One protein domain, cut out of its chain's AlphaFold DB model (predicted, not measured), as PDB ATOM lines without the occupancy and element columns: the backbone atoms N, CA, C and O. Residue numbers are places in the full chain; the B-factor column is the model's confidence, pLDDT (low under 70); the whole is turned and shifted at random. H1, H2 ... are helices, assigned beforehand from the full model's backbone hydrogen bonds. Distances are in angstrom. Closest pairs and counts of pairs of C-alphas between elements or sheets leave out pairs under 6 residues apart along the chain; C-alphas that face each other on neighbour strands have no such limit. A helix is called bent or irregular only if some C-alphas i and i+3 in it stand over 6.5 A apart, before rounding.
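Overview. This is residues 4 to 92 and 175 to 185 of the 427 residues of the protein "ABC1 domain-containing protein" of bacterium SCN 62-11 (UniProt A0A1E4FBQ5). Three helices, H4, H5 and H6, cluster in a triangle on one side of a rounded body, and the long, kinked helix H2 makes the other side, with a gap between its backbone and theirs. H1 bridges the two sides, touching H2 and H4, while H3 folds back on H4 as a helical hairpin and comes close to H2, and H7 sits off to one side near H5. The printed part has 100 residues with seven named helices, H1 to H7 in order along the chain, and no named strand; its class is all helix. It is compact, with a radius of gyration of the C-alphas of 13.5 A and spans of 33 by 33 by 30 A.

Along the chain. H1 is residues 4 to 10, 10.1 A long, with C-alpha 4 at (233.447, 188.821, 259.657). H2, residues 13 to 32, is the longest helix at 28.7 A; it has a kink of 55 degrees near residue 20 and is irregular, with C-alphas 14 and 17 at 7.6 A. H3, residues 35 to 47, is 20.0 A long and only just irregular, with C-alphas 44 and 47 at 6.6 A. H4 is residues 51 to 61, 15.4 A long, with C-alpha 51 at (241.133, 183.205, 262.222). H5 is residues 63 to 72, 14.3 A, and H6 residues 80 to 87, 10.7 A. H7, residues 175 to 185, 15.7 A, ends with C-alpha 185 at (224.369, 157.864, 253.527).

Arrangement. H4 is the hub, the helix that touches most others: H1, H3, H5 and H6. The helix packing is mostly crossed, with steep or about perpendicular tilts. H1 touches H4 about perpendicular, at 81 degrees; the closest C-alphas, of Trp 6 and Ser 51, are 4.8 A apart. H3 touches H4 with residues 41 to 45 alone; the closest C-alphas, of Gln 45 and Arg 54, are 5.5 A apart, at a steep tilt of 42 degrees, opposite ways. H5 touches H4 at a steep tilt of 49 degrees, closest at the C-alphas of Met 59 and Leu 65, 4.6 A. H6 runs the same way as H4 at a shallow tilt of 11 degrees, closest at the C-alphas of Ala 52 and Phe 82, 5.4 A. H5 and H6 touch, closest at the C-alphas of Gly 69 and Leu 86, 5.7 A. H2 touches H1 with residues 16 to 23 alone, closest at the C-alphas of Gln 4 and Gln 23, 6.2 A. H2 and H4 are apart. H7 is close to H5 but not clearly touching, the closest C-alphas, of Thr 64 and Leu 183, being 7.4 A apart. Every O i to N i+4 pair is within hydrogen-bond range in H1, H4, H5, H6 and H7; H2 has 11 of 16 and H3 8 of 9.

Size, cuts and confidence. The two C-alphas farthest apart, of Ala 14 and Glu 36, are 36.1 A apart. Residues 93 to 174 are not printed, and C-alphas 92 and 175 are 27.4 A apart across this cut. Of the links printed whole, H5 to H6 is short, the others are tight and none is long. The mean pLDDT of the printed part is 89.9, and no printed residue is under 70.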
ATOM      1  N   GLN A   4     233.126 187.859 260.706       86.31
ATOM      2  CA  GLN A   4     233.447 188.821 259.657       86.31
ATOM      3  C   GLN A   4     234.954 188.913 259.414       86.31
ATOM      4  O   GLN A   4     235.392 188.710 258.286       86.31
ATOM      5  N   GLU A   5     235.712 189.153 260.486       87.50
ATOM      6  CA  GLU A   5     237.176 189.245 260.475       87.50
ATOM      7  C   GLU A   5     237.798 187.978 259.881       87.50
ATOM      8  O   GLU A   5     238.688 188.055 259.040       87.50
ATOM      9  N   TRP A   6     237.251 186.803 260.214       88.94
ATOM     10  CA  TRP A   6     237.765 185.546 259.673       88.94
ATOM     11  C   TRP A   6     237.603 185.458 258.160       88.94
ATOM     12  O   TRP A   6     238.515 185.033 257.459       88.94
ATOM     13  N   LEU A   7     236.438 185.840 257.641       87.19
ATOM     14  CA  LEU A   7     236.181 185.772 256.207       87.19
ATOM     15  C   LEU A   7     236.947 186.850 255.431       87.19
ATOM     16  O   LEU A   7     237.372 186.586 254.311       87.19
ATOM     17  N   GLU A   8     237.142 188.030 256.019       86.69
ATOM     18  CA  GLU A   8     237.959 189.117 255.459       86.69
ATOM     19  C   GLU A   8     239.404 188.662 255.217       86.69
ATOM     20  O   GLU A   8     239.989 188.967 254.177       86.69
ATOM     21  N   GLU A   9     239.958 187.898 256.162       86.88
ATOM     22  CA  GLU A   9     241.320 187.375 256.082       86.88
ATOM     23  C   GLU A   9     241.439 186.160 255.162       86.88
ATOM     24  O   GLU A   9     242.403 186.070 254.412       86.88
ATOM     25  N   LEU A  10     240.492 185.216 255.212       88.38
ATOM     26  CA  LEU A  10     240.669 183.883 254.618       88.38
ATOM     27  C   LEU A  10     240.111 183.751 253.196       88.38
ATOM     28  O   LEU A  10     240.551 182.871 252.447       88.38
ATOM     29  N   ILE A  11     239.134 184.580 252.813       86.81
ATOM     30  CA  ILE A  11     238.498 184.484 251.497       86.81
ATOM     31  C   ILE A  11     239.395 185.133 250.431       86.81
ATOM     32  O   ILE A  11     239.784 186.294 250.572       86.81
ATOM     33  N   PRO A  12     239.707 184.430 249.325       85.31
ATOM     34  CA  PRO A  12     240.526 184.990 248.255       85.31
ATOM     35  C   PRO A  12     239.876 186.223 247.621       85.31
ATOM     36  O   PRO A  12     238.653 186.279 247.486       85.31
ATOM     37  N   GLU A  13     240.689 187.159 247.124       84.00
ATOM     38  CA  GLU A  13     240.218 188.399 246.480       84.00
ATOM     39  C   GLU A  13     239.151 188.139 245.405       84.00
ATOM     40  O   GLU A  13     238.110 188.795 245.377       84.00
ATOM     41  N   ALA A  14     239.363 187.115 244.571       82.75
ATOM     42  CA  ALA A  14     238.440 186.724 243.505       82.75
ATOM     43  C   ALA A  14     237.025 186.363 244.006       82.75
ATOM     44  O   ALA A  14     236.064 186.420 243.238       82.75
ATOM     45  N   TYR A  15     236.886 186.011 245.287       86.06
ATOM     46  CA  TYR A  15     235.626 185.636 245.927       86.06
ATOM     47  C   TYR A  15     235.145 186.642 246.973       86.06
ATOM     48  O   TYR A  15     234.094 186.414 247.571       86.06
ATOM     49  N   ARG A  16     235.825 187.784 247.151       87.38
ATOM     50  CA  ARG A  16     235.449 188.808 248.142       87.38
ATOM     51  C   ARG A  16     233.997 189.272 247.990       87.38
ATOM     52  O   ARG A  16     233.316 189.495 248.985       87.38
ATOM     53  N   ARG A  17     233.469 189.325 246.760       89.62
ATOM     54  CA  ARG A  17     232.056 189.668 246.506       89.62
ATOM     55  C   ARG A  17     231.045 188.733 247.188       89.62
ATOM     56  O   ARG A  17     229.934 189.158 247.466       89.62
ATOM     57  N   TYR A  18     231.419 187.481 247.470       90.19
ATOM     58  CA  TYR A  18     230.560 186.502 248.149       90.19
ATOM     59  C   TYR A  18     230.640 186.591 249.679       90.19
ATOM     60  O   TYR A  18     229.839 185.960 250.369       90.19
ATOM     61  N   GLN A  19     231.578 187.370 250.226       91.19
ATOM     62  CA  GLN A  19     231.822 187.467 251.664       91.19
ATOM     63  C   GLN A  19     230.569 187.845 252.479       91.19
ATOM     64  O   GLN A  19     230.330 187.177 253.486       91.19
ATOM     65  N   PRO A  20     229.717 188.813 252.067       92.56
ATOM     66  CA  PRO A  20     228.512 189.151 252.830       92.56
ATOM     67  C   PRO A  20     227.529 187.981 252.944       92.56
ATOM     68  O   PRO A  20     226.967 187.743 254.013       92.56
ATOM     69  N   VAL A  21     227.348 187.212 251.865       93.62
ATOM     70  CA  VAL A  21     226.471 186.031 251.856       93.62
ATOM     71  C   VAL A  21     227.056 184.911 252.714       93.62
ATOM     72  O   VAL A  21     226.338 184.325 253.521       93.62
ATOM     73  N   LEU A  22     228.364 184.656 252.609       92.94
ATOM     74  CA  LEU A  22     229.057 183.660 253.435       92.94
ATOM     75  C   LEU A  22     228.999 184.015 254.926       92.94
ATOM     76  O   LEU A  22     228.786 183.137 255.760       92.94
ATOM     77  N   GLN A  23     229.132 185.299 255.266       93.75
ATOM     78  CA  GLN A  23     229.001 185.782 256.638       93.75
ATOM     79  C   GLN A  23     227.587 185.542 257.170       93.75
ATOM     80  O   GLN A  23     227.446 184.974 258.252       93.75
ATOM     81  N   LYS A  24     226.548 185.934 256.416       94.75
ATOM     82  CA  LYS A  24     225.142 185.679 256.775       94.75
ATOM     83  C   LYS A  24     224.905 184.181 256.999       94.75
ATOM     84  O   LYS A  24     224.359 183.807 258.033       94.75
ATOM     85  N   ALA A  25     225.395 183.336 256.089       95.19
ATOM     86  CA  ALA A  25     225.242 181.886 256.164       95.19
ATOM     87  C   ALA A  25     225.935 181.271 257.390       95.19
ATOM     88  O   ALA A  25     225.302 180.519 258.125       95.19
ATOM     89  N   LEU A  26     227.198 181.615 257.664       95.31
ATOM     90  CA  LEU A  26     227.925 181.091 258.829       95.31
ATOM     91  C   LEU A  26     227.358 181.605 260.156       95.31
ATOM     92  O   LEU A  26     227.285 180.847 261.123       95.31
ATOM     93  N   VAL A  27     226.941 182.874 260.223       95.25
ATOM     94  CA  VAL A  27     226.278 183.427 261.414       95.25
ATOM     95  C   VAL A  27     224.968 182.691 261.672       95.25
ATOM     96  O   VAL A  27     224.751 182.241 262.796       95.25
ATOM     97  N   HIS A  28     224.134 182.530 260.641       95.75
ATOM     98  CA  HIS A  28     222.891 181.773 260.733       95.75
ATOM     99  C   HIS A  28     223.160 180.334 261.190       95.75
ATOM    100  O   HIS A  28     222.550 179.878 262.154       95.75
ATOM    101  N   PHE A  29     224.140 179.660 260.576       96.62
ATOM    102  CA  PHE A  29     224.510 178.292 260.923       96.62
ATOM    103  C   PHE A  29     224.855 178.159 262.406       96.62
ATOM    104  O   PHE A  29     224.251 177.371 263.125       96.62
ATOM    105  N   VAL A  30     225.772 178.992 262.904       95.94
ATOM    106  CA  VAL A  30     226.202 178.948 264.308       95.94
ATOM    107  C   VAL A  30     225.063 179.320 265.259       95.94
ATOM    108  O   VAL A  30     224.946 178.726 266.327       95.94
ATOM    109  N   GLN A  31     224.210 180.286 264.904       95.56
ATOM    110  CA  GLN A  31     223.065 180.697 265.725       95.56
ATOM    111  C   GLN A  31     221.948 179.652 265.780       95.56
ATOM    112  O   GLN A  31     221.210 179.617 266.765       95.56
ATOM    113  N   ALA A  32     221.827 178.802 264.766       97.00
ATOM    114  CA  ALA A  32     220.832 177.741 264.733       97.00
ATOM    115  C   ALA A  32     221.273 176.478 265.501       97.00
ATOM    116  O   ALA A  32     220.418 175.715 265.944       97.00
ATOM    117  N   LEU A  33     222.578 176.295 265.746       97.38
ATOM    118  CA  LEU A  33     223.085 175.234 266.627       97.38
ATOM    119  C   LEU A  33     222.567 175.385 268.066       97.38
ATOM    120  O   LEU A  33     222.447 176.493 268.594       97.38
ATOM    121  N   SER A  34     222.351 174.266 268.746       96.81
ATOM    122  CA  SER A  34     221.990 174.196 270.162       96.81
ATOM    123  C   SER A  34     222.989 174.925 271.067       96.81
ATOM    124  O   SER A  34     224.182 175.062 270.782       96.81
ATOM    125  N   ALA A  35     222.491 175.406 272.212       96.62
ATOM    126  CA  ALA A  35     223.298 176.171 273.162       96.62
ATOM    127  C   ALA A  35     224.520 175.387 273.667       96.62
ATOM    128  O   ALA A  35     225.608 175.956 273.750       96.62
ATOM    129  N   GLU A  36     224.349 174.091 273.939       95.62
ATOM    130  CA  GLU A  36     225.426 173.196 274.367       95.62
ATOM    131  C   GLU A  36     226.534 173.104 273.311       95.62
ATOM    132  O   GLU A  36     227.706 173.324 273.620       95.62
ATOM    133  N   ARG A  37     226.171 172.875 272.043       95.31
ATOM    134  CA  ARG A  37     227.144 172.801 270.948       95.31
ATOM    135  C   ARG A  37     227.876 174.111 270.719       95.31
ATOM    136  O   ARG A  37     229.092 174.106 270.553       95.31
ATOM    137  N   ARG A  38     227.169 175.244 270.763       96.25
ATOM    138  CA  ARG A  38     227.814 176.564 270.678       96.25
ATOM    139  C   ARG A  38     228.834 176.765 271.795       96.25
ATOM    140  O   ARG A  38     229.911 177.294 271.537       96.25
ATOM    141  N   GLN A  39     228.514 176.350 273.020       95.06
ATOM    142  CA  GLN A  39     229.437 176.450 274.147       95.06
ATOM    143  C   GLN A  39     230.673 175.562 273.945       95.06
ATOM    144  O   GLN A  39     231.783 176.036 274.170       95.06
ATOM    145  N   GLN A  40     230.503 174.319 273.483       93.69
ATOM    146  CA  GLN A  40     231.617 173.413 273.173       93.69
ATOM    147  C   GLN A  40     232.556 174.002 272.109       93.69
ATOM    148  O   GLN A  40     233.759 174.097 272.345       93.69
ATOM    149  N   ILE A  41     232.004 174.499 270.998       94.06
ATOM    150  CA  ILE A  41     232.780 175.141 269.925       94.06
ATOM    151  C   ILE A  41     233.559 176.347 270.463       94.06
ATOM    152  O   ILE A  41     234.742 176.517 270.174       94.06
ATOM    153  N   LEU A  42     232.918 177.190 271.281       93.38
ATOM    154  CA  LEU A  42     233.586 178.344 271.885       93.38
ATOM    155  C   LEU A  42     234.752 177.929 272.786       93.38
ATOM    156  O   LEU A  42     235.794 178.580 272.738       93.38
ATOM    157  N   LEU A  43     234.594 176.862 273.576       93.81
ATOM    158  CA  LEU A  43     235.655 176.325 274.431       93.81
ATOM    159  C   LEU A  43     236.842 175.822 273.600       93.81
ATOM    160  O   LEU A  43     237.979 176.185 273.895       93.81
ATOM    161  N   HIS A  44     236.596 175.060 272.532       90.94
ATOM    162  CA  HIS A  44     237.662 174.588 271.641       90.94
ATOM    163  C   HIS A  44     238.373 175.739 270.908       90.94
ATOM    164  O   HIS A  44     239.581 175.688 270.679       90.94
ATOM    165  N   GLN A  45     237.663 176.831 270.610       92.50
ATOM    166  CA  GLN A  45     238.248 178.032 270.009       92.50
ATOM    167  C   GLN A  45     239.054 178.903 270.991       92.50
ATOM    168  O   GLN A  45     239.713 179.847 270.546       92.50
ATOM    169  N   MET A  46     239.028 178.641 272.305       91.12
ATOM    170  CA  MET A  46     239.763 179.461 273.282       91.12
ATOM    171  C   MET A  46     241.280 179.386 273.094       91.12
ATOM    172  O   MET A  46     241.966 180.375 273.345       91.12
ATOM    173  N   SER A  47     241.800 178.246 272.635       88.50
ATOM    174  CA  SER A  47     243.230 178.056 272.363       88.50
ATOM    175  C   SER A  47     243.656 178.500 270.962       88.50
ATOM    176  O   SER A  47     244.853 178.517 270.682       88.50
ATOM    177  N   ALA A  48     242.710 178.841 270.082       90.69
ATOM    178  CA  ALA A  48     243.003 179.235 268.709       90.69
ATOM    179  C   ALA A  48     243.646 180.630 268.654       90.69
ATOM    180  O   ALA A  48     243.128 181.595 269.227       90.69
ATOM    181  N   GLN A  49     244.754 180.734 267.926       89.94
ATOM    182  CA  GLN A  49     245.588 181.933 267.827       89.94
ATOM    183  C   GLN A  49     245.320 182.749 266.558       89.94
ATOM    184  O   GLN A  49     245.694 183.917 266.501       89.94
ATOM    185  N   SER A  50     244.643 182.172 265.564       91.75
ATOM    186  CA  SER A  50     244.344 182.819 264.280       91.75
ATOM    187  C   SER A  50     242.902 182.590 263.827       91.75
ATOM    188  O   SER A  50     242.225 181.663 264.286       91.75
ATOM    189  N   SER A  51     242.426 183.406 262.886       91.56
ATOM    190  CA  SER A  51     241.133 183.205 262.222       91.56
ATOM    191  C   SER A  51     241.045 181.854 261.510       91.56
ATOM    192  O   SER A  51     240.020 181.178 261.601       91.56
ATOM    193  N   ALA A  52     242.137 181.423 260.862       92.19
ATOM    194  CA  ALA A  52     242.232 180.117 260.208       92.19
ATOM    195  C   ALA A  52     242.004 178.970 261.204       92.19
ATOM    196  O   ALA A  52     241.225 178.056 260.930       92.19
ATOM    197  N   GLU A  53     242.629 179.034 262.384       92.44
ATOM    198  CA  GLU A  53     242.444 178.034 263.443       92.44
ATOM    199  C   GLU A  53     241.025 178.051 264.010       92.44
ATOM    200  O   GLU A  53     240.433 176.993 264.213       92.44
ATOM    201  N   ARG A  54     240.439 179.238 264.220       93.56
ATOM    202  CA  ARG A  54     239.061 179.362 264.718       93.56
ATOM    203  C   ARG A  54     238.048 178.772 263.739       93.56
ATOM    204  O   ARG A  54     237.181 178.005 264.164       93.56
ATOM    205  N   LEU A  55     238.167 179.087 262.447       93.44
ATOM    206  CA  LEU A  55     237.282 178.540 261.418       93.44
ATOM    207  C   LEU A  55     237.485 177.029 261.257       93.44
ATOM    208  O   LEU A  55     236.506 176.291 261.227       93.44
ATOM    209  N   THR A  56     238.731 176.552 261.254       93.31
ATOM    210  CA  THR A  56     239.026 175.109 261.185       93.31
ATOM    211  C   THR A  56     238.459 174.362 262.393       93.31
ATOM    212  O   THR A  56     237.899 173.282 262.238       93.31
ATOM    213  N   CYS A  57     238.531 174.947 263.590       93.00
ATOM    214  CA  CYS A  57     237.922 174.399 264.800       93.00
ATOM    215  C   CYS A  57     236.389 174.310 264.687       93.00
ATOM    216  O   CYS A  57     235.825 173.256 264.967       93.00
ATOM    217  N   LEU A  58     235.724 175.360 264.181       94.94
ATOM    218  CA  LEU A  58     234.284 175.319 263.893       94.94
ATOM    219  C   LEU A  58     233.942 174.198 262.900       94.94
ATOM    220  O   LEU A  58     232.975 173.468 263.111       94.94
ATOM    221  N   MET A  59     234.730 174.062 261.829       95.00
ATOM    222  CA  MET A  59     234.528 173.021 260.822       95.00
ATOM    223  C   MET A  59     234.730 171.623 261.412       95.00
ATOM    224  O   MET A  59     233.914 170.749 261.163       95.00
ATOM    225  N   ARG A  60     235.754 171.417 262.245       92.75
ATOM    226  CA  ARG A  60     236.028 170.143 262.931       92.75
ATOM    227  C   ARG A  60     234.888 169.709 263.857       92.75
ATOM    228  O   ARG A  60     234.575 168.526 263.932       92.75
ATOM    229  N   ASP A  61     234.254 170.658 264.543       92.56
ATOM    230  CA  ASP A  61     233.195 170.381 265.523       92.56
ATOM    231  C   ASP A  61     231.797 170.177 264.903       92.56
ATOM    232  O   ASP A  61     230.846 169.804 265.607       92.56
ATOM    233  N   CYS A  62     231.655 170.420 263.598       94.94
ATOM    234  CA  CYS A  62     230.398 170.296 262.864       94.94
ATOM    235  C   CYS A  62     230.571 169.330 261.683       94.94
ATOM    236  O   CYS A  62     231.183 169.727 260.691       94.94
ATOM    237  N   PRO A  63     230.053 168.085 261.731       93.38
ATOM    238  CA  PRO A  63     230.332 167.070 260.711       93.38
ATOM    239  C   PRO A  63     230.096 167.511 259.258       93.38
ATOM    240  O   PRO A  63     230.889 167.170 258.377       93.38
ATOM    241  N   THR A  64     229.057 168.306 258.987       93.69
ATOM    242  CA  THR A  64     228.798 168.812 257.628       93.69
ATOM    243  C   THR A  64     229.842 169.841 257.181       93.69
ATOM    244  O   THR A  64     230.320 169.787 256.046       93.69
ATOM    245  N   LEU A  65     230.261 170.742 258.076       94.31
ATOM    246  CA  LEU A  65     231.330 171.701 257.801       94.31
ATOM    247  C   LEU A  65     232.705 171.027 257.756       94.31
ATOM    248  O   LEU A  65     233.554 171.473 256.992       94.31
ATOM    249  N   HIS A  66     232.923 169.938 258.498       93.12
ATOM    250  CA  HIS A  66     234.140 169.123 258.417       93.12
ATOM    251  C   HIS A  66     234.312 168.605 256.990       93.12
ATOM    252  O   HIS A  66     235.364 168.796 256.382       93.12
ATOM    253  N   LYS A  67     233.258 168.007 256.425       88.38
ATOM    254  CA  LYS A  67     233.244 167.501 255.043       88.38
ATOM    255  C   LYS A  67     233.430 168.607 254.011       88.38
ATOM    256  O   LYS A  67     234.187 168.431 253.058       88.38
ATOM    257  N   LEU A  68     232.805 169.765 254.223       88.62
ATOM    258  CA  LEU A  68     233.055 170.944 253.394       88.62
ATOM    259  C   LEU A  68     234.525 171.384 253.477       88.62
ATOM    260  O   LEU A  68     235.133 171.691 252.457       88.62
ATOM    261  N   GLY A  69     235.115 171.368 254.672       90.25
ATOM    262  CA  GLY A  69     236.523 171.689 254.900       90.25
ATOM    263  C   GLY A  69     237.464 170.740 254.164       90.25
ATOM    264  O   GLY A  69     238.389 171.207 253.510       90.25
ATOM    265  N   GLN A  70     237.180 169.435 254.180       86.38
ATOM    266  CA  GLN A  70     237.923 168.432 253.401       86.38
ATOM    267  C   GLN A  70     237.840 168.703 251.892       86.38
ATOM    268  O   GLN A  70     238.853 168.652 251.203       86.38
ATOM    269  N   LEU A  71     236.659 169.061 251.372       82.25
ATOM    270  CA  LEU A  71     236.492 169.418 249.957       82.25
ATOM    271  C   LEU A  71     237.281 170.683 249.572       82.25
ATOM    272  O   LEU A  71     237.752 170.804 248.443       82.25
ATOM    273  N   LEU A  72     237.436 171.620 250.508       84.25
ATOM    274  CA  LEU A  72     238.163 172.873 250.310       84.25
ATOM    275  C   LEU A  72     239.675 172.756 250.562       84.25
ATOM    276  O   LEU A  72     240.434 173.580 250.057       84.25
ATOM    277  N   ALA A  73     240.131 171.741 251.300       85.00
ATOM    278  CA  ALA A  73     241.499 171.630 251.814       85.00
ATOM    279  C   ALA A  73     242.593 171.696 250.736       85.00
ATOM    280  O   ALA A  73     243.709 172.144 251.007       85.00
ATOM    281  N   ARG A  74     242.274 171.279 249.507       78.44
ATOM    282  CA  ARG A  74     243.204 171.248 248.367       78.44
ATOM    283  C   ARG A  74     242.892 172.262 247.276       78.44
ATOM    284  O   ARG A  74     243.540 172.248 246.236       78.44
ATOM    285  N   ASP A  75     241.949 173.174 247.507       79.50
ATOM    286  CA  ASP A  75     241.634 174.227 246.548       79.50
ATOM    287  C   ASP A  75     242.804 175.220 246.442       79.50
ATOM    288  O   ASP A  75     243.062 175.953 247.398       79.50
ATOM    289  N   PRO A  76     243.509 175.310 245.297       76.62
ATOM    290  CA  PRO A  76     244.696 176.154 245.163       76.62
ATOM    291  C   PRO A  76     244.405 177.654 245.279       76.62
ATOM    292  O   PRO A  76     245.336 178.447 245.396       76.62
ATOM    293  N   ARG A  77     243.130 178.054 245.241       80.69
ATOM    294  CA  ARG A  77     242.710 179.454 245.338       80.69
ATOM    295  C   ARG A  77     242.736 179.962 246.779       80.69
ATOM    296  O   ARG A  77     242.807 181.172 246.968       80.69
ATOM    297  N   LEU A  78     242.666 179.077 247.776       84.81
ATOM    298  CA  LEU A  78     242.711 179.437 249.196       84.81
ATOM    299  C   LEU A  78     244.136 179.777 249.654       84.81
ATOM    300  O   LEU A  78     245.123 179.279 249.111       84.81
ATOM    301  N   GLN A  79     244.247 180.605 250.697       85.94
ATOM    302  CA  GLN A  79     245.539 180.945 251.298       85.94
ATOM    303  C   GLN A  79     246.266 179.699 251.815       85.94
ATOM    304  O   GLN A  79     245.636 178.786 252.346       85.94
ATOM    305  N   ALA A  80     247.596 179.673 251.672       86.69
ATOM    306  CA  ALA A  80     248.423 178.520 252.028       86.69
ATOM    307  C   ALA A  80     248.173 178.054 253.469       86.69
ATOM    308  O   ALA A  80     247.733 176.925 253.647       86.69
ATOM    309  N   ASP A  81     248.321 178.937 254.457       88.06
ATOM    310  CA  ASP A  81     248.138 178.597 255.873       88.06
ATOM    311  C   ASP A  81     246.749 178.011 256.160       88.06
ATOM    312  O   ASP A  81     246.621 177.034 256.896       88.06
ATOM    313  N   PHE A  82     245.697 178.549 255.533       90.31
ATOM    314  CA  PHE A  82     244.347 178.022 255.712       90.31
ATOM    315  C   PHE A  82     244.179 176.629 255.091       90.31
ATOM    316  O   PHE A  82     243.601 175.750 255.725       90.31
ATOM    317  N   ARG A  83     244.741 176.384 253.899       89.44
ATOM    318  CA  ARG A  83     244.772 175.043 253.285       89.44
ATOM    319  C   ARG A  83     245.531 174.046 254.149       89.44
ATOM    320  O   ARG A  83     245.086 172.911 254.310       89.44
ATOM    321  N   GLU A  84     246.659 174.457 254.733       88.69
ATOM    322  CA  GLU A  84     247.426 173.600 255.637       88.69
ATOM    323  C   GLU A  84     246.572 173.165 256.835       88.69
ATOM    324  O   GLU A  84     246.527 171.972 257.132       88.69
ATOM    325  N   ARG A  85     245.819 174.097 257.441       91.25
ATOM    326  CA  ARG A  85     244.885 173.807 258.540       91.25
ATOM    327  C   ARG A  85     243.714 172.923 258.122       91.25
ATOM    328  O   ARG A  85     243.389 171.976 258.830       91.25
ATOM    329  N   LEU A  86     243.092 173.183 256.972       91.25
ATOM    330  CA  LEU A  86     241.991 172.351 256.475       91.25
ATOM    331  C   LEU A  86     242.438 170.916 256.170       91.25
ATOM    332  O   LEU A  86     241.662 169.990 256.388       91.25
ATOM    333  N   ARG A  87     243.687 170.697 255.735       87.62
ATOM    334  CA  ARG A  87     244.230 169.341 255.535       87.62
ATOM    335  C   ARG A  87     244.323 168.534 256.832       87.62
ATOM    336  O   ARG A  87     244.232 167.313 256.774       87.62
ATOM    337  N   GLU A  88     244.382 169.171 258.003       88.44
ATOM    338  CA  GLU A  88     244.269 168.465 259.292       88.44
ATOM    339  C   GLU A  88     242.912 167.745 259.439       88.44
ATOM    340  O   GLU A  88     242.795 166.779 260.193       88.44
ATOM    341  N   LEU A  89     241.875 168.186 258.714       88.62
ATOM    342  CA  LEU A  89     240.564 167.533 258.681       88.62
ATOM    343  C   LEU A  89     240.566 166.237 257.849       88.62
ATOM    344  O   LEU A  89     239.668 165.415 258.027       88.62
ATOM    345  N   GLU A  90     241.536 166.034 256.948       83.62
ATOM    346  CA  GLU A  90     241.702 164.794 256.162       83.62
ATOM    347  C   GLU A  90     242.387 163.681 256.978       83.62
ATOM    348  O   GLU A  90     242.290 162.505 256.641       83.62
ATOM    349  N   SER A  91     243.122 164.029 258.036       77.44
ATOM    350  CA  SER A  91     243.901 163.077 258.840       77.44
ATOM    351  C   SER A  91     243.907 163.502 260.305       77.44
ATOM    352  O   SER A  91     244.915 163.963 260.842       77.44
ATOM    353  N   CYS A  92     242.745 163.388 260.952       80.12
ATOM    354  CA  CYS A  92     242.607 163.741 262.359       80.12
ATOM    355  C   CYS A  92     243.292 162.700 263.252       80.12
ATOM    356  O   CYS A  92     243.148 161.491 263.052       80.12
ATOM    357  N   LEU A 175     220.872 171.679 245.482       86.75
ATOM    358  CA  LEU A 175     222.273 171.348 245.715       86.75
ATOM    359  C   LEU A 175     222.517 170.906 247.166       86.75
ATOM    360  O   LEU A 175     223.017 169.804 247.397       86.75
ATOM    361  N   LEU A 176     222.124 171.728 248.142       88.75
ATOM    362  CA  LEU A 176     222.321 171.441 249.563       88.75
ATOM    363  C   LEU A 176     221.517 170.222 250.013       88.75
ATOM    364  O   LEU A 176     222.066 169.368 250.701       88.75
ATOM    365  N   ALA A 177     220.268 170.069 249.561       88.56
ATOM    366  CA  ALA A 177     219.475 168.874 249.850       88.56
ATOM    367  C   ALA A 177     220.151 167.593 249.334       88.56
ATOM    368  O   ALA A 177     220.053 166.533 249.951       88.56
ATOM    369  N   SER A 178     220.851 167.672 248.202       87.75
ATOM    370  CA  SER A 178     221.570 166.524 247.650       87.75
ATOM    371  C   SER A 178     222.868 166.233 248.403       87.75
ATOM    372  O   SER A 178     223.166 165.068 248.645       87.75
ATOM    373  N   LEU A 179     223.594 167.263 248.851       84.06
ATOM    374  CA  LEU A 179     224.753 167.097 249.736       84.06
ATOM    375  C   LEU A 179     224.357 166.503 251.096       84.06
ATOM    376  O   LEU A 179     225.032 165.601 251.582       84.06
ATOM    377  N   VAL A 180     223.237 166.946 251.675       88.19
ATOM    378  CA  VAL A 180     222.675 166.377 252.911       88.19
ATOM    379  C   VAL A 180     222.402 164.881 252.749       88.19
ATOM    380  O   VAL A 180     222.849 164.096 253.580       88.19
ATOM    381  N   ARG A 181     221.760 164.467 251.648       87.06
ATOM    382  CA  ARG A 181     221.514 163.042 251.356       87.06
ATOM    383  C   ARG A 181     222.804 162.222 251.267       87.06
ATOM    384  O   ARG A 181     222.853 161.114 251.789       87.06
ATOM    385  N   LEU A 182     223.853 162.766 250.647       83.81
ATOM    386  CA  LEU A 182     225.156 162.091 250.572       83.81
ATOM    387  C   LEU A 182     225.797 161.912 251.954       83.81
ATOM    388  O   LEU A 182     226.422 160.888 252.205       83.81
ATOM    389  N   LEU A 183     225.634 162.880 252.856       85.62
ATOM    390  CA  LEU A 183     226.151 162.784 254.224       85.62
ATOM    391  C   LEU A 183     225.301 161.868 255.112       85.62
ATOM    392  O   LEU A 183     225.834 161.199 255.992       85.62
ATOM    393  N   GLU A 184     223.990 161.805 254.886       88.06
ATOM    394  CA  GLU A 184     223.102 160.855 255.563       88.06
ATOM    395  C   GLU A 184     223.446 159.404 255.196       88.06
ATOM    396  O   GLU A 184     223.417 158.509 256.045       88.06
ATOM    397  N   ASP A 185     223.856 159.164 253.952       86.69
ATOM    398  CA  ASP A 185     224.369 157.864 253.527       86.69
ATOM    399  C   ASP A 185     225.614 157.436 254.333       86.69
ATOM    400  O   ASP A 185     225.764 156.248 254.626       86.69
TER     401      ASP A 185